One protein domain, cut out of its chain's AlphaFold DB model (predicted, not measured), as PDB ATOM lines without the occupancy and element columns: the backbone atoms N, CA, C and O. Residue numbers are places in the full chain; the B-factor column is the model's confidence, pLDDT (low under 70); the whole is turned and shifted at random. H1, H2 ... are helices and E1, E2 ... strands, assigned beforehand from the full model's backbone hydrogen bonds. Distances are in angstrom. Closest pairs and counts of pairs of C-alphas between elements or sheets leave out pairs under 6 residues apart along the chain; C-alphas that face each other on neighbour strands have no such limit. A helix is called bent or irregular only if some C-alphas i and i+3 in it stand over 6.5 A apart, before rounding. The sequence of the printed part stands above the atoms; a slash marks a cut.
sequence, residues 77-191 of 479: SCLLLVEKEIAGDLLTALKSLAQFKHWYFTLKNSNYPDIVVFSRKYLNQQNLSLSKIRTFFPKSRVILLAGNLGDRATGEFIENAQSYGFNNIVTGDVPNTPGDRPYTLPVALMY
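Overview. This is residues 77 to 191 of the 479 residues of an uncharacterized protein of Desulfotomaculum profundi (UniProt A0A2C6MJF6). A strongly twisted parallel sheet of five strands stands in the middle, with helices over both faces: H1 and H5 cover one face, H4 the other. This makes three layers, helix, sheet and helix; H2 follows E3 directly on H4's face, and H3 only grazes the sheet. The printed part has 115 residues, with five named helices and five named strands in the order E1 H1 E2 E3 H2 H3 E4 H4 E5 H5, in the mixed class. The sheet's order is E2 E1 E3 E4 E5, and the whole is compact and rounded, with a radius of gyration of the C-alphas of 13.1 A and spans of 34 by 31 by 26 A.

Arrangement. The sheet runs E2 at residues 103 to 106, E1 at 77 to 81, E3 at 115 to 119, E4 at 141 to 147 and E5 at 169 to 171, with E2 and E5 as edge strands. Within hydrogen-bond range are N 78 and O 104 at 2.9 A for E2 and E1, N 81 and O 117 at 2.8 A for E1 and E3, N 143 and O 116 at 2.8 A for E3 and E4, and N 170 and O 144 at 2.8 A for E4 and E5. H1, residues 84 to 96, runs along the strands over E2 and E1, its height over the sheet 9.3 A; its closest C-alphas to E2 are those of Leu 91 and Phe 105, 7.1 A apart. H5, residues 185 to 190, is on the same face; its closest C-alphas to E5 are those of Leu 185 and Val 170, 6.3 A apart. H4, residues 152 to 163, runs along E4 on the opposite face, at 8 degrees on the local plane; the closest C-alphas are those of Thr 154 and Ala 146, 5.5 A apart. H2, residues 120 to 125, is on the same face as H4 and only just stands up from the sheet, rising 41 degrees. H3, residues 130 to 136, is close to but not clearly touching H4, with the C-alphas of Leu 130 and Ala 161 6.8 A apart. Strand-helix-strand units, two parallel neighbour strands with helices between, are E1 H1 E2, E3 H2 H3 E4 and E4 H4 E5, each with a right-handed crossover. Every O i to N i+4 pair is within hydrogen-bond range in H2, against 7 of 9 in H1, 7 of 8 in H4, 1 of 2 in H5 and 1 of 3 in H3, where 3 of 4 O i to N i+3 pairs are.

Along the chain. E1 begins at C-alpha 77, (24.459, -8.018, 21.220), and H5 ends at C-alpha 190, (34.079, -5.788, 14.541). First to last C-alpha, H1 measures 19.2 A, E4 19.1 A and H4 17.1 A. H1 is irregular, with C-alphas 85 and 88 7.0 A apart, and H3 only just so, with C-alphas 131 and 134 6.51 A apart.

Size, cuts and confidence. The C-alphas of His 102 and Arg 152, the two farthest apart, are 36.8 A apart. The printed part has no cut, and the link from E5 to H5, residues 172 to 184, is long. Mean pLDDT of the printed part is 79.3, and residues 101 to 102, 109 to 112, 149 to 150 and 173 to 182 are under 70.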
ATOM      1  N   SER A  77      24.801  -8.784  20.023       80.81
ATOM      2  CA  SER A  77      24.459  -8.018  21.220       80.81
ATOM      3  C   SER A  77      25.680  -7.295  21.799       80.81
ATOM      4  O   SER A  77      26.709  -7.897  22.108       80.81
ATOM      5  N   CYS A  78      25.561  -5.977  21.961       85.81
ATOM      6  CA  CYS A  78      26.612  -5.115  22.491       85.81
ATOM      7  C   CYS A  78      26.109  -4.353  23.723       85.81
ATOM      8  O   CYS A  78      25.222  -3.501  23.634       85.81
ATOM      9  N   LEU A  79      26.698  -4.638  24.884       87.44
ATOM     10  CA  LEU A  79      26.433  -3.933  26.136       87.44
ATOM     11  C   LEU A  79      27.418  -2.763  26.289       87.44
ATOM     12  O   LEU A  79      28.629  -2.973  26.319       87.44
ATOM     13  N   LEU A  80      26.905  -1.536  26.399       87.38
ATOM     14  CA  LEU A  80      27.716  -0.330  26.598       87.38
ATOM     15  C   LEU A  80      27.663   0.101  28.075       87.38
ATOM     16  O   LEU A  80      26.623   0.529  28.574       87.38
ATOM     17  N   LEU A  81      28.796  -0.003  28.770       88.94
ATOM     18  CA  LEU A  81      28.995   0.369  30.174       88.94
ATOM     19  C   LEU A  81      29.888   1.614  30.250       88.94
ATOM     20  O   LEU A  81      31.092   1.554  30.506       88.94
ATOM     21  N   VAL A  82      29.262   2.753  29.959       86.00
ATOM     22  CA  VAL A  82      29.879   4.085  29.879       86.00
ATOM     23  C   VAL A  82      29.096   5.091  30.733       86.00
ATOM     24  O   VAL A  82      28.022   4.782  31.256       86.00
ATOM     25  N   GLU A  83      29.626   6.299  30.912       86.69
ATOM     26  CA  GLU A  83      28.973   7.358  31.683       86.69
ATOM     27  C   GLU A  83      27.616   7.746  31.081       86.69
ATOM     28  O   GLU A  83      27.466   7.843  29.862       86.69
ATOM     29  N   LYS A  84      26.630   8.043  31.940       81.06
ATOM     30  CA  LYS A  84      25.269   8.428  31.515       81.06
ATOM     31  C   LYS A  84      25.238   9.633  30.569       81.06
ATOM     32  O   LYS A  84      24.331   9.719  29.753       81.06
ATOM     33  N   GLU A  85      26.212  10.528  30.705       80.88
ATOM     34  CA  GLU A  85      26.381  11.736  29.889       80.88
ATOM     35  C   GLU A  85      26.740  11.413  28.431       80.88
ATOM     36  O   GLU A  85      26.281  12.105  27.538       80.88
ATOM     37  N   ILE A  86      27.504  10.341  28.186       80.38
ATOM     38  CA  ILE A  86      28.031   9.969  26.856       80.38
ATOM     39  C   ILE A  86      27.220   8.812  26.241       80.38
ATOM     40  O   ILE A  86      27.166   8.635  25.025       80.38
ATOM     41  N   ALA A  87      26.547   8.014  27.076       81.62
ATOM     42  CA  ALA A  87      25.811   6.816  26.676       81.62
ATOM     43  C   ALA A  87      24.760   7.044  25.571       81.62
ATOM     44  O   ALA A  87      24.578   6.171  24.723       81.62
ATOM     45  N   GLY A  88      24.058   8.184  25.587       80.62
ATOM     46  CA  GLY A  88      23.032   8.516  24.591       80.62
ATOM     47  C   GLY A  88      23.620   8.857  23.221       80.62
ATOM     48  O   GLY A  88      23.176   8.319  22.202       80.62
ATOM     49  N   ASP A  89      24.657   9.692  23.209       80.88
ATOM     50  CA  ASP A  89      25.313  10.159  21.986       80.88
ATOM     51  C   ASP A  89      26.075   9.014  21.315       80.88
ATOM     52  O   ASP A  89      25.884   8.756  20.127       80.88
ATOM     53  N   LEU A  90      26.813   8.221  22.100       82.19
ATOM     54  CA  LEU A  90      27.517   7.029  21.627       82.19
ATOM     55  C   LEU A  90      26.563   5.992  21.012       82.19
ATOM     56  O   LEU A  90      26.845   5.425  19.956       82.19
ATOM     57  N   LEU A  91      25.412   5.750  21.650       83.75
ATOM     58  CA  LEU A  91      24.382   4.842  21.138       83.75
ATOM     59  C   LEU A  91      23.790   5.344  19.813       83.75
ATOM     60  O   LEU A  91      23.532   4.547  18.910       83.75
ATOM     61  N   THR A  92      23.582   6.656  19.696       81.69
ATOM     62  CA  THR A  92      23.046   7.303  18.491       81.69
ATOM     63  C   THR A  92      24.060   7.263  17.351       81.69
ATOM     64  O   THR A  92      23.722   6.856  16.238       81.69
ATOM     65  N   ALA A  93      25.323   7.585  17.637       80.69
ATOM     66  CA  ALA A  93      26.420   7.533  16.682       80.69
ATOM     67  C   ALA A  93      26.631   6.108  16.149       80.69
ATOM     68  O   ALA A  93      26.624   5.907  14.932       80.69
ATOM     69  N   LEU A  94      26.709   5.100  17.029       83.56
ATOM     70  CA  LEU A  94      26.850   3.695  16.625       83.56
ATOM     71  C   LEU A  94      25.668   3.221  15.768       83.56
ATOM     72  O   LEU A  94      25.894   2.614  14.725       83.56
ATOM     73  N   LYS A  95      24.422   3.556  16.132       80.88
ATOM     74  CA  LYS A  95      23.231   3.209  15.330       80.88
ATOM     75  C   LYS A  95      23.144   3.936  13.983       80.88
ATOM     76  O   LYS A  95      22.477   3.435  13.081       80.88
ATOM     77  N   SER A  96      23.796   5.090  13.826       78.56
ATOM     78  CA  SER A  96      23.814   5.815  12.547       78.56
ATOM     79  C   SER A  96      24.712   5.149  11.491       78.56
ATOM     80  O   SER A  96      24.475   5.296  10.290       78.56
ATOM     81  N   LEU A  97      25.713   4.370  11.920       76.38
ATOM     82  CA  LEU A  97      26.637   3.669  11.032       76.38
ATOM     83  C   LEU A  97      25.959   2.472  10.351       76.38
ATOM     84  O   LEU A  97      25.449   1.564  11.005       76.38
ATOM     85  N   ALA A  98      26.020   2.427   9.016       71.25
ATOM     86  CA  ALA A  98      25.369   1.391   8.210       71.25
ATOM     87  C   ALA A  98      25.749  -0.044   8.631       71.25
ATOM     88  O   ALA A  98      24.878  -0.904   8.703       71.25
ATOM     89  N   GLN A  99      27.018  -0.272   8.986       72.31
ATOM     90  CA  GLN A  99      27.548  -1.565   9.446       72.31
ATOM     91  C   GLN A  99      26.929  -2.086  10.758       72.31
ATOM     92  O   GLN A  99      26.994  -3.281  11.038       72.31
ATOM     93  N   PHE A 100      26.310  -1.209  11.556       77.75
ATOM     94  CA  PHE A 100      25.733  -1.532  12.864       77.75
ATOM     95  C   PHE A 100      24.204  -1.449  12.908       77.75
ATOM     96  O   PHE A 100      23.612  -1.664  13.964       77.75
ATOM     97  N   LYS A 101      23.540  -1.242  11.763       66.81
ATOM     98  CA  LYS A 101      22.070  -1.308  11.652       66.81
ATOM     99  C   LYS A 101      21.466  -2.634  12.133       66.81
ATOM    100  O   LYS A 101      20.280  -2.676  12.433       66.81
ATOM    101  N   HIS A 102      22.277  -3.690  12.200       67.62
ATOM    102  CA  HIS A 102      21.894  -5.070  12.526       67.62
ATOM    103  C   HIS A 102      22.307  -5.491  13.954       67.62
ATOM    104  O   HIS A 102      22.187  -6.659  14.323       67.62
ATOM    105  N   TRP A 103      22.830  -4.551  14.750       76.69
ATOM    106  CA  TRP A 103      23.371  -4.801  16.087       76.69
ATOM    107  C   TRP A 103      22.402  -4.357  17.184       76.69
ATOM    108  O   TRP A 103      21.850  -3.254  17.154       76.69
ATOM    109  N   TYR A 104      22.247  -5.197  18.206       78.75
ATOM    110  CA  TYR A 104      21.452  -4.886  19.385       78.75
ATOM    111  C   TYR A 104      22.326  -4.222  20.454       78.75
ATOM    112  O   TYR A 104      23.029  -4.886  21.217       78.75
ATOM    113  N   PHE A 105      22.285  -2.891  20.520       81.88
ATOM    114  CA  PHE A 105      22.964  -2.123  21.566       81.88
ATOM    115  C   PHE A 105      22.061  -1.907  22.783       81.88
ATOM    116  O   PHE A 105      20.954  -1.376  22.651       81.88
ATOM    117  N   THR A 106      22.566  -2.232  23.974       79.69
ATOM    118  CA  THR A 106      21.872  -2.027  25.253       79.69
ATOM    119  C   THR A 106      22.729  -1.270  26.271       79.69
ATOM    120  O   THR A 106      23.949  -1.410  26.321       79.69
ATOM    121  N   LEU A 107      22.049  -0.475  27.103       78.81
ATOM    122  CA  LEU A 107      22.582   0.220  28.286       78.81
ATOM    123  C   LEU A 107      22.107  -0.420  29.604       78.81
ATOM    124  O   LEU A 107      22.467   0.031  30.691       78.81
ATOM    125  N   LYS A 108      21.241  -1.436  29.522       71.69
ATOM    126  CA  LYS A 108      20.705  -2.181  30.665       71.69
ATOM    127  C   LYS A 108      21.381  -3.544  30.744       71.69
ATOM    128  O   LYS A 108      21.750  -4.105  29.712       71.69
ATOM    129  N   ASN A 109      21.494  -4.068  31.965       60.12
ATOM    130  CA  ASN A 109      22.061  -5.388  32.227       60.12
ATOM    131  C   ASN A 109      21.429  -6.435  31.300       60.12
ATOM    132  O   ASN A 109      20.207  -6.562  31.252       60.12
ATOM    133  N   SER A 110      22.277  -7.154  30.570       58.94
ATOM    134  CA  SER A 110      21.888  -8.211  29.641       58.94
ATOM    135  C   SER A 110      22.516  -9.522  30.089       58.94
ATOM    136  O   SER A 110      23.662  -9.537  30.547       58.94
ATOM    137  N   ASN A 111      21.778 -10.619  29.950       53.56
ATOM    138  CA  ASN A 111      22.291 -11.946  30.250       53.56
ATOM    139  C   ASN A 111      23.183 -12.400  29.087       53.56
ATOM    140  O   ASN A 111      22.683 -12.770  28.031       53.56
ATOM    141  N   TYR A 112      24.500 -12.386  29.310       64.50
ATOM    142  CA  TYR A 112      25.535 -12.860  28.377       64.50
ATOM    143  C   TYR A 112      25.587 -12.123  27.021       64.50
ATOM    144  O   TYR A 112      25.403 -12.752  25.980       64.50
ATOM    145  N   PRO A 113      25.883 -10.807  26.998       80.00
ATOM    146  CA  PRO A 113      26.134 -10.089  25.747       80.00
ATOM    147  C   PRO A 113      27.317 -10.692  24.970       80.00
ATOM    148  O   PRO A 113      28.293 -11.138  25.579       80.00
ATOM    149  N   ASP A 114      27.269 -10.651  23.635       80.00
ATOM    150  CA  ASP A 114      28.377 -11.091  22.773       80.00
ATOM    151  C   ASP A 114      29.601 -10.171  22.971       80.00
ATOM    152  O   ASP A 114      30.737 -10.639  23.079       80.00
ATOM    153  N   ILE A 115      29.368  -8.856  23.071       88.06
ATOM    154  CA  ILE A 115      30.396  -7.815  23.227       88.06
ATOM    155  C   ILE A 115      30.054  -6.887  24.403       88.06
ATOM    156  O   ILE A 115      28.899  -6.502  24.595       88.06
ATOM    157  N   VAL A 116      31.066  -6.486  25.179       89.44
ATOM    158  CA  VAL A 116      30.939  -5.502  26.268       89.44
ATOM    159  C   VAL A 116      31.972  -4.396  26.106       89.44
ATOM    160  O   VAL A 116      33.171  -4.666  26.053       89.44
ATOM    161  N   VAL A 117      31.513  -3.146  26.089       91.00
ATOM    162  CA  VAL A 117      32.365  -1.952  26.052       91.00
ATOM    163  C   VAL A 117      32.345  -1.290  27.426       91.00
ATOM    164  O   VAL A 117      31.277  -0.911  27.896       91.00
ATOM    165  N   PHE A 118      33.505  -1.107  28.055       90.69
ATOM    166  CA  PHE A 118      33.644  -0.343  29.301       90.69
ATOM    167  C   PHE A 118      34.399   0.958  29.062       90.69
ATOM    168  O   PHE A 118      35.432   0.935  28.394       90.69
ATOM    169  N   SER A 119      33.990   2.064  29.687       89.44
ATOM    170  CA  SER A 119      34.881   3.224  29.832       89.44
ATOM    171  C   SER A 119      35.714   3.160  31.115       89.44
ATOM    172  O   SER A 119      35.248   2.712  32.168       89.44
ATOM    173  N   ARG A 120      36.950   3.672  31.052       88.50
ATOM    174  CA  ARG A 120      37.828   3.878  32.220       88.50
ATOM    175  C   ARG A 120      37.113   4.634  33.348       88.50
ATOM    176  O   ARG A 120      37.199   4.252  34.512       88.50
ATOM    177  N   LYS A 121      36.369   5.691  33.003       84.44
ATOM    178  CA  LYS A 121      35.607   6.508  33.961       84.44
ATOM    179  C   LYS A 121      34.454   5.725  34.602       84.44
ATOM    180  O   LYS A 121      34.293   5.815  35.817       84.44
ATOM    181  N   TYR A 122      33.712   4.912  33.845       86.25
ATOM    182  CA  TYR A 122      32.663   4.044  34.392       86.25
ATOM    183  C   TYR A 122      33.237   2.995  35.357       86.25
ATOM    184  O   TYR A 122      32.722   2.830  36.463       86.25
ATOM    185  N   LEU A 123      34.339   2.331  34.985       85.94
ATOM    186  CA  LEU A 123      35.027   1.360  35.848       85.94
ATOM    187  C   LEU A 123      35.458   1.982  37.182       85.94
ATOM    188  O   LEU A 123      35.216   1.396  38.238       85.94
ATOM    189  N   ASN A 124      36.015   3.196  37.138       83.94
ATOM    190  CA  ASN A 124      36.403   3.946  38.331       83.94
ATOM    191  C   ASN A 124      35.186   4.331  39.195       83.94
ATOM    192  O   ASN A 124      35.230   4.165  40.412       83.94
ATOM    193  N   GLN A 125      34.080   4.786  38.590       83.19
ATOM    194  CA  GLN A 125      32.839   5.121  39.307       83.19
ATOM    195  C   GLN A 125      32.204   3.908  40.004       83.19
ATOM    196  O   GLN A 125      31.704   4.038  41.119       83.19
ATOM    197  N   GLN A 126      32.227   2.733  39.368       80.25
ATOM    198  CA  GLN A 126      31.704   1.485  39.943       80.25
ATOM    199  C   GLN A 126      32.719   0.748  40.833       80.25
ATOM    200  O   GLN A 126      32.405  -0.308  41.380       80.25
ATOM    201  N   ASN A 127      33.937   1.285  40.976       79.00
ATOM    202  CA  ASN A 127      35.051   0.678  41.710       79.00
ATOM    203  C   ASN A 127      35.337  -0.779  41.256       79.00
ATOM    204  O   ASN A 127      35.625  -1.677  42.057       79.00
ATOM    205  N   LEU A 128      35.185  -1.030  39.949       80.81
ATOM    206  CA  LEU A 128      35.215  -2.361  39.350       80.81
ATOM    207  C   LEU A 128      36.625  -2.698  38.850       80.81
ATOM    208  O   LEU A 128      37.087  -2.171  37.842       80.81
ATOM    209  N   SER A 129      37.300  -3.622  39.538       81.62
ATOM    210  CA  SER A 129      38.615  -4.107  39.101       81.62
ATOM    211  C   SER A 129      38.526  -4.922  37.807       81.62
ATOM    212  O   SER A 129      37.679  -5.812  37.681       81.62
ATOM    213  N   LEU A 130      39.475  -4.675  36.901       83.88
ATOM    214  CA  LEU A 130      39.679  -5.395  35.640       83.88
ATOM    215  C   LEU A 130      39.737  -6.921  35.835       83.88
ATOM    216  O   LEU A 130      39.190  -7.668  35.023       83.88
ATOM    217  N   SER A 131      40.296  -7.388  36.958       79.62
ATOM    218  CA  SER A 131      40.358  -8.814  37.307       79.62
ATOM    219  C   SER A 131      38.983  -9.482  37.420       79.62
ATOM    220  O   SER A 131      38.843 -10.657  37.087       79.62
ATOM    221  N   LYS A 132      37.949  -8.741  37.844       80.50
ATOM    222  CA  LYS A 132      36.580  -9.256  38.000       80.50
ATOM    223  C   LYS A 132      35.795  -9.269  36.689       80.50
ATOM    224  O   LYS A 132      34.819 -10.008  36.583       80.50
ATOM    225  N   ILE A 133      36.199  -8.486  35.683       85.12
ATOM    226  CA  ILE A 133      35.454  -8.365  34.419       85.12
ATOM    227  C   ILE A 133      35.366  -9.721  33.709       85.12
ATOM    228  O   ILE A 133      34.276 -10.115  33.301       85.12
ATOM    229  N   ARG A 134      36.465 -10.490  33.652       80.38
ATOM    230  CA  ARG A 134      36.459 -11.850  33.076       80.38
ATOM    231  C   ARG A 134      35.583 -12.838  33.856       80.38
ATOM    232  O   ARG A 134      35.104 -13.802  33.275       80.38
ATOM    233  N   THR A 135      35.356 -12.608  35.151       77.75
ATOM    234  CA  THR A 135      34.451 -13.431  35.973       77.75
ATOM    235  C   THR A 135      32.983 -13.136  35.662       77.75
ATOM    236  O   THR A 135      32.182 -14.062  35.596       77.75
ATOM    237  N   PHE A 136      32.630 -11.864  35.451       76.94
ATOM    238  CA  PHE A 136      31.266 -11.462  35.090       76.94
ATOM    239  C   PHE A 136      30.928 -11.750  33.619       76.94
ATOM    240  O   PHE A 136      29.792 -12.100  33.310       76.94
ATOM    241  N   PHE A 137      31.915 -11.650  32.726       80.88
ATOM    242  CA  PHE A 137      31.744 -11.771  31.278       80.88
ATOM    243  C   PHE A 137      32.732 -12.790  30.670       80.88
ATOM    244  O   PHE A 137      33.602 -12.418  29.885       80.88
ATOM    245  N   PRO A 138      32.634 -14.090  31.019       72.44
ATOM    246  CA  PRO A 138      33.632 -15.100  30.644       72.44
ATOM    247  C   PRO A 138      33.606 -15.505  29.163       72.44
ATOM    248  O   PRO A 138      34.573 -16.082  28.675       72.44
ATOM    249  N   LYS A 139      32.495 -15.247  28.460       74.94
ATOM    250  CA  LYS A 139      32.305 -15.564  27.032       74.94
ATOM    251  C   LYS A 139      32.201 -14.325  26.140       74.94
ATOM    252  O   LYS A 139      32.157 -14.470  24.925       74.94
ATOM    253  N   SER A 140      32.120 -13.136  26.733       83.75
ATOM    254  CA  SER A 140      31.927 -11.893  25.992       83.75
ATOM    255  C   SER A 140      33.263 -11.314  25.559       83.75
ATOM    256  O   SER A 140      34.244 -11.332  26.306       83.75
ATOM    257  N   ARG A 141      33.281 -10.715  24.375       87.88
ATOM    258  CA  ARG A 141      34.417  -9.949  23.880       87.88
ATOM    259  C   ARG A 141      34.448  -8.585  24.573       87.88
ATOM    260  O   ARG A 141      33.523  -7.789  24.431       87.88
ATOM    261  N   VAL A 142      35.486  -8.330  25.367       90.31
ATOM    262  CA  VAL A 142      35.615  -7.100  26.168       90.31
ATOM    263  C   VAL A 142      36.438  -6.059  25.415       90.31
ATOM    264  O   VAL A 142      37.534  -6.364  24.948       90.31
ATOM    265  N   ILE A 143      35.923  -4.832  25.346       91.50
ATOM    266  CA  ILE A 143      36.558  -3.652  24.749       91.50
ATOM    267  C   ILE A 143      36.658  -2.565  25.825       91.50
ATOM    268  O   ILE A 143      35.697  -2.318  26.556       91.50
ATOM    269  N   LEU A 144      37.814  -1.909  25.933       91.62
ATOM    270  CA  LEU A 144      38.080  -0.894  26.955       91.62
ATOM    271  C   LEU A 144      38.336   0.475  26.315       91.62
ATOM    272  O   LEU A 144      39.283   0.629  25.549       91.62
ATOM    273  N   LEU A 145      37.534   1.480  26.660       90.19
ATOM    274  CA  LEU A 145      37.744   2.876  26.276       90.19
ATOM    275  C   LEU A 145      38.659   3.538  27.313       90.19
ATOM    276  O   LEU A 145      38.232   3.854  28.429       90.19
ATOM    277  N   ALA A 146      39.926   3.725  26.953       84.75
ATOM    278  CA  ALA A 146      40.934   4.315  27.827       84.75
ATOM    279  C   ALA A 146      40.879   5.855  27.836       84.75
ATOM    280  O   ALA A 146      41.171   6.470  28.860       84.75
ATOM    281  N   GLY A 147      40.431   6.477  26.741       79.50
ATOM    282  CA  GLY A 147      40.471   7.931  26.536       79.50
ATOM    283  C   GLY A 147      41.808   8.402  25.957       79.50
ATOM    284  O   GLY A 147      42.585   7.606  25.427       79.50
ATOM    285  N   ASN A 148      42.069   9.704  26.020       77.94
ATOM    286  CA  ASN A 148      43.230  10.343  25.390       77.94
ATOM    287  C   ASN A 148      44.593   9.924  25.974       77.94
ATOM    288  O   ASN A 148      44.810   9.992  27.185       77.94
ATOM    289  N   LEU A 149      45.526   9.545  25.090       69.88
ATOM    290  CA  LEU A 149      46.911   9.152  25.400       69.88
ATOM    291  C   LEU A 149      47.737  10.253  26.096       69.88
ATOM    292  O   LEU A 149      48.719   9.942  26.767       69.88
ATOM    293  N   GLY A 150      47.342  11.524  25.971       67.38
ATOM    294  CA  GLY A 150      47.956  12.644  26.690       67.38
ATOM    295  C   GLY A 150      47.649  12.678  28.194       67.38
ATOM    296  O   GLY A 150      48.372  13.333  28.946       67.38
ATOM    297  N   ASP A 151      46.614  11.970  28.659       77.06
ATOM    298  CA  ASP A 151      46.321  11.825  30.086       77.06
ATOM    299  C   ASP A 151      47.194  10.722  30.706       77.06
ATOM    300  O   ASP A 151      47.157   9.555  30.311       77.06
ATOM    301  N   ARG A 152      47.945  11.077  31.754       76.81
ATOM    302  CA  ARG A 152      48.750  10.132  32.540       76.81
ATOM    303  C   ARG A 152      47.921   8.940  33.036       76.81
ATOM    304  O   ARG A 152      48.396   7.808  32.983       76.81
ATOM    305  N   ALA A 153      46.690   9.183  33.480       77.56
ATOM    306  CA  ALA A 153      45.807   8.137  33.981       77.56
ATOM    307  C   ALA A 153      45.189   7.279  32.854       77.56
ATOM    308  O   ALA A 153      44.513   6.294  33.152       77.56
ATOM    309  N   THR A 154      45.378   7.634  31.577       82.25
ATOM    310  CA  THR A 154      45.089   6.758  30.428       82.25
ATOM    311  C   THR A 154      46.225   5.755  30.243       82.25
ATOM    312  O   THR A 154      45.955   4.562  30.144       82.25
ATOM    313  N   GLY A 155      47.486   6.206  30.271       81.50
ATOM    314  CA  GLY A 155      48.658   5.322  30.182       81.50
ATOM    315  C   GLY A 155      48.690   4.270  31.297       81.50
ATOM    316  O   GLY A 155      48.738   3.076  31.017       81.50
ATOM    317  N   GLU A 156      48.526   4.701  32.552       83.50
ATOM    318  CA  GLU A 156      48.470   3.797  33.716       83.50
ATOM    319  C   GLU A 156      47.298   2.791  33.626       83.50
ATOM    320  O   GLU A 156      47.405   1.656  34.089       83.50
ATOM    321  N   PHE A 157      46.178   3.168  32.995       85.62
ATOM    322  CA  PHE A 157      45.048   2.262  32.752       85.62
ATOM    323  C   PHE A 157      45.331   1.249  31.632       85.62
ATOM    324  O   PHE A 157      44.927   0.093  31.757       85.62
ATOM    325  N   ILE A 158      46.035   1.656  30.569       86.50
ATOM    326  CA  ILE A 158      46.435   0.784  29.455       86.50
ATOM    327  C   ILE A 158      47.377  -0.320  29.946       86.50
ATOM    328  O   ILE A 158      47.085  -1.494  29.733       86.50
ATOM    329  N   GLU A 159      48.455   0.042  30.649       84.62
ATOM    330  CA  GLU A 159      49.433  -0.919  31.186       84.62
ATOM    331  C   GLU A 159      48.755  -1.932  32.126       84.62
ATOM    332  O   GLU A 159      48.946  -3.146  32.018       84.62
ATOM    333  N   ASN A 160      47.877  -1.439  33.005       86.06
ATOM    334  CA  ASN A 160      47.088  -2.266  33.913       86.06
ATOM    335  C   ASN A 160      46.156  -3.226  33.142       86.06
ATOM    336  O   ASN A 160      46.132  -4.424  33.419       86.06
ATOM    337  N   ALA A 161      45.440  -2.743  32.123       87.12
ATOM    338  CA  ALA A 161      44.583  -3.562  31.265       87.12
ATOM    339  C   ALA A 161      45.351  -4.651  30.497       87.12
ATOM    340  O   ALA A 161      44.921  -5.809  30.491       87.12
ATOM    341  N   GLN A 162      46.511  -4.318  29.932       86.62
ATOM    342  CA  GLN A 162      47.388  -5.278  29.259       86.62
ATOM    343  C   GLN A 162      47.919  -6.346  30.228       86.62
ATOM    344  O   GLN A 162      47.963  -7.519  29.863       86.62
ATOM    345  N   SER A 163      48.205  -5.998  31.490       84.00
ATOM    346  CA  SER A 163      48.615  -6.980  32.511       84.00
ATOM    347  C   SER A 163      47.539  -8.037  32.829       84.00
ATOM    348  O   SER A 163      47.866  -9.164  33.198       84.00
ATOM    349  N   TYR A 164      46.255  -7.720  32.605       84.12
ATOM    350  CA  TYR A 164      45.122  -8.660  32.676       84.12
ATOM    351  C   TYR A 164      44.734  -9.259  31.301       84.12
ATOM    352  O   TYR A 164      43.669  -9.879  31.147       84.12
ATOM    353  N   GLY A 165      45.587  -9.084  30.285       82.81
ATOM    354  CA  GLY A 165      45.426  -9.606  28.926       82.81
ATOM    355  C   GLY A 165      44.300  -8.953  28.118       82.81
ATOM    356  O   GLY A 165      43.716  -9.606  27.252       82.81
ATOM    357  N   PHE A 166      43.896  -7.723  28.447       87.06
ATOM    358  CA  PHE A 166      42.921  -6.982  27.645       87.06
ATOM    359  C   PHE A 166      43.641  -6.224  26.530       87.06
ATOM    360  O   PHE A 166      44.200  -5.158  26.762       87.06
ATOM    361  N   ASN A 167      43.590  -6.763  25.311       84.25
ATOM    362  CA  ASN A 167      44.293  -6.188  24.159       84.25
ATOM    363  C   ASN A 167      43.403  -5.224  23.348       84.25
ATOM    364  O   ASN A 167      43.898  -4.298  22.706       84.25
ATOM    365  N   ASN A 168      42.077  -5.363  23.446       88.75
ATOM    366  CA  ASN A 168      41.086  -4.522  22.765       88.75
ATOM    367  C   ASN A 168      40.871  -3.173  23.470       88.75
ATOM    368  O   ASN A 168      39.773  -2.856  23.933       88.75
ATOM    369  N   ILE A 169      41.935  -2.381  23.565       88.38
ATOM    370  CA  ILE A 169      41.911  -1.054  24.181       88.38
ATOM    371  C   ILE A 169      41.827   0.019  23.094       88.38
ATOM    372  O   ILE A 169      42.652   0.040  22.181       88.38
ATOM    373  N   VAL A 170      40.843   0.904  23.229       86.75
ATOM    374  CA  VAL A 170      40.517   2.020  22.335       86.75
ATOM    375  C   VAL A 170      40.889   3.329  23.038       86.75
ATOM    376  O   VAL A 170      40.418   3.602  24.145       86.75
ATOM    377  N   THR A 171      41.746   4.132  22.412       83.81
ATOM    378  CA  THR A 171      42.233   5.427  22.925       83.81
ATOM    379  C   THR A 171      41.573   6.609  22.201       83.81
ATOM    380  O   THR A 171      40.845   6.402  21.234       83.81
ATOM    381  N   GLY A 172      41.787   7.835  22.682       72.19
ATOM    382  CA  GLY A 172      41.302   9.081  22.068       72.19
ATOM    383  C   GLY A 172      40.072   9.697  22.755       72.19
ATOM    384  O   GLY A 172      39.251   8.983  23.333       72.19
ATOM    385  N   ASP A 173      39.947  11.029  22.680       62.16
ATOM    386  CA  ASP A 173      38.810  11.813  23.198       62.16
ATOM    387  C   ASP A 173      38.014  12.438  22.034       62.16
ATOM    388  O   ASP A 173      38.455  13.423  21.445       62.16
ATOM    389  N   VAL A 174      36.820  11.914  21.734       49.72
ATOM    390  CA  VAL A 174      35.803  12.569  20.881       49.72
ATOM    391  C   VAL A 174      34.414  12.121  21.372       49.72
ATOM    392  O   VAL A 174      34.251  10.923  21.612       49.72
ATOM    393  N   PRO A 175      33.408  13.007  21.535       50.50
ATOM    394  CA  PRO A 175      32.127  12.648  22.166       50.50
ATOM    395  C   PRO A 175      31.309  11.559  21.446       50.50
ATOM    396  O   PRO A 175      30.590  10.814  22.107       50.50
ATOM    397  N   ASN A 176      31.427  11.431  20.118       52.06
ATOM    398  CA  ASN A 176      30.497  10.616  19.319       52.06
ATOM    399  C   ASN A 176      30.993   9.184  19.035       52.06
ATOM    400  O   ASN A 176      30.223   8.233  19.139       52.06
ATOM    401  N   THR A 177      32.275   8.996  18.709       58.41
ATOM    402  CA  THR A 177      32.897   7.668  18.552       58.41
ATOM    403  C   THR A 177      34.348   7.710  19.045       58.41
ATOM    404  O   THR A 177      35.214   8.218  18.334       58.41
ATOM    405  N   PRO A 178      34.654   7.177  20.244       65.50
ATOM    406  CA  PRO A 178      36.022   7.142  20.755       65.50
ATOM    407  C   PRO A 178      36.887   6.215  19.896       65.50
ATOM    408  O   PRO A 178      36.401   5.194  19.391       65.50
ATOM    409  N   GLY A 179      38.166   6.554  19.732       59.06
ATOM    410  CA  GLY A 179      39.073   5.751  18.924       59.06
ATOM    411  C   GLY A 179      40.065   6.507  18.054       59.06
ATOM    412  O   GLY A 179      39.696   7.023  16.999       59.06
ATOM    413  N   ASP A 180      41.340   6.432  18.417       65.88
ATOM    414  CA  ASP A 180      42.448   6.788  17.535       65.88
ATOM    415  C   ASP A 180      42.557   5.772  16.381       65.88
ATOM    416  O   ASP A 180      42.448   4.556  16.564       65.88
ATOM    417  N   ARG A 181      42.768   6.261  15.154       58.59
ATOM    418  CA  ARG A 181      42.957   5.391  13.981       58.59
ATOM    419  C   ARG A 181      44.303   4.645  14.090       58.59
ATOM    420  O   ARG A 181      45.276   5.261  14.514       58.59
ATOM    421  N   PRO A 182      44.394   3.369  13.668       60.75
ATOM    422  CA  PRO A 182      43.367   2.594  12.962       60.75
ATOM    423  C   PRO A 182      42.328   1.906  13.868       60.75
ATOM    424  O   PRO A 182      41.302   1.460  13.361       60.75
ATOM    425  N   TYR A 183      42.552   1.822  15.185       75.94
ATOM    426  CA  TYR A 183      41.741   1.006  16.097       75.94
ATOM    427  C   TYR A 183      40.605   1.794  16.769       75.94
ATOM    428  O   TYR A 183      40.571   1.982  17.988       75.94
ATOM    429  N   THR A 184      39.657   2.268  15.958       84.62
ATOM    430  CA  THR A 184      38.500   3.019  16.468       84.62
ATOM    431  C   THR A 184      37.468   2.119  17.149       84.62
ATOM    432  O   THR A 184      37.452   0.923  16.878       84.62
ATOM    433  N   LEU A 185      36.554   2.639  17.987       86.31
ATOM    434  CA  LEU A 185      35.496   1.798  18.576       86.31
ATOM    435  C   LEU A 185      34.690   1.015  17.514       86.31
ATOM    436  O   LEU A 185      34.511  -0.184  17.707       86.31
ATOM    437  N   PRO A 186      34.255   1.601  16.379       84.88
ATOM    438  CA  PRO A 186      33.643   0.827  15.297       84.88
ATOM    439  C   PRO A 186      34.498  -0.343  14.786       84.88
ATOM    440  O   PRO A 186      33.972  -1.416  14.506       84.88
ATOM    441  N   VAL A 187      35.816  -0.166  14.690       81.81
ATOM    442  CA  VAL A 187      36.744  -1.232  14.286       81.81
ATOM    443  C   VAL A 187      36.895  -2.271  15.402       81.81
ATOM    444  O   VAL A 187      36.771  -3.465  15.142       81.81
ATOM    445  N   ALA A 188      37.059  -1.826  16.648       85.62
ATOM    446  CA  ALA A 188      37.189  -2.671  17.829       85.62
ATOM    447  C   ALA A 188      35.937  -3.509  18.109       85.62
ATOM    448  O   ALA A 188      36.060  -4.619  18.611       85.62
ATOM    449  N   LEU A 189      34.738  -3.028  17.765       86.69
ATOM    450  CA  LEU A 189      33.510  -3.828  17.814       86.69
ATOM    451  C   LEU A 189      33.579  -5.008  16.831       86.69
ATOM    452  O   LEU A 189      33.194  -6.117  17.188       86.69
ATOM    453  N   MET A 190      34.104  -4.794  15.621       81.25
ATOM    454  CA  MET A 190      34.079  -5.788  14.541       81.25
ATOM    455  C   MET A 190      35.243  -6.787  14.555       81.25
ATOM    456  O   MET A 190      35.018  -7.945  14.221       81.25
ATOM    457  N   TYR A 191      36.449  -6.357  14.938       80.75
ATOM    458  CA  TYR A 191      37.689  -7.137  14.808       80.75
ATOM    459  C   TYR A 191      38.528  -7.076  16.081       80.75
ATOM    460  O   TYR A 191      38.552  -6.039  16.756       80.75
TER     461      TYR A 191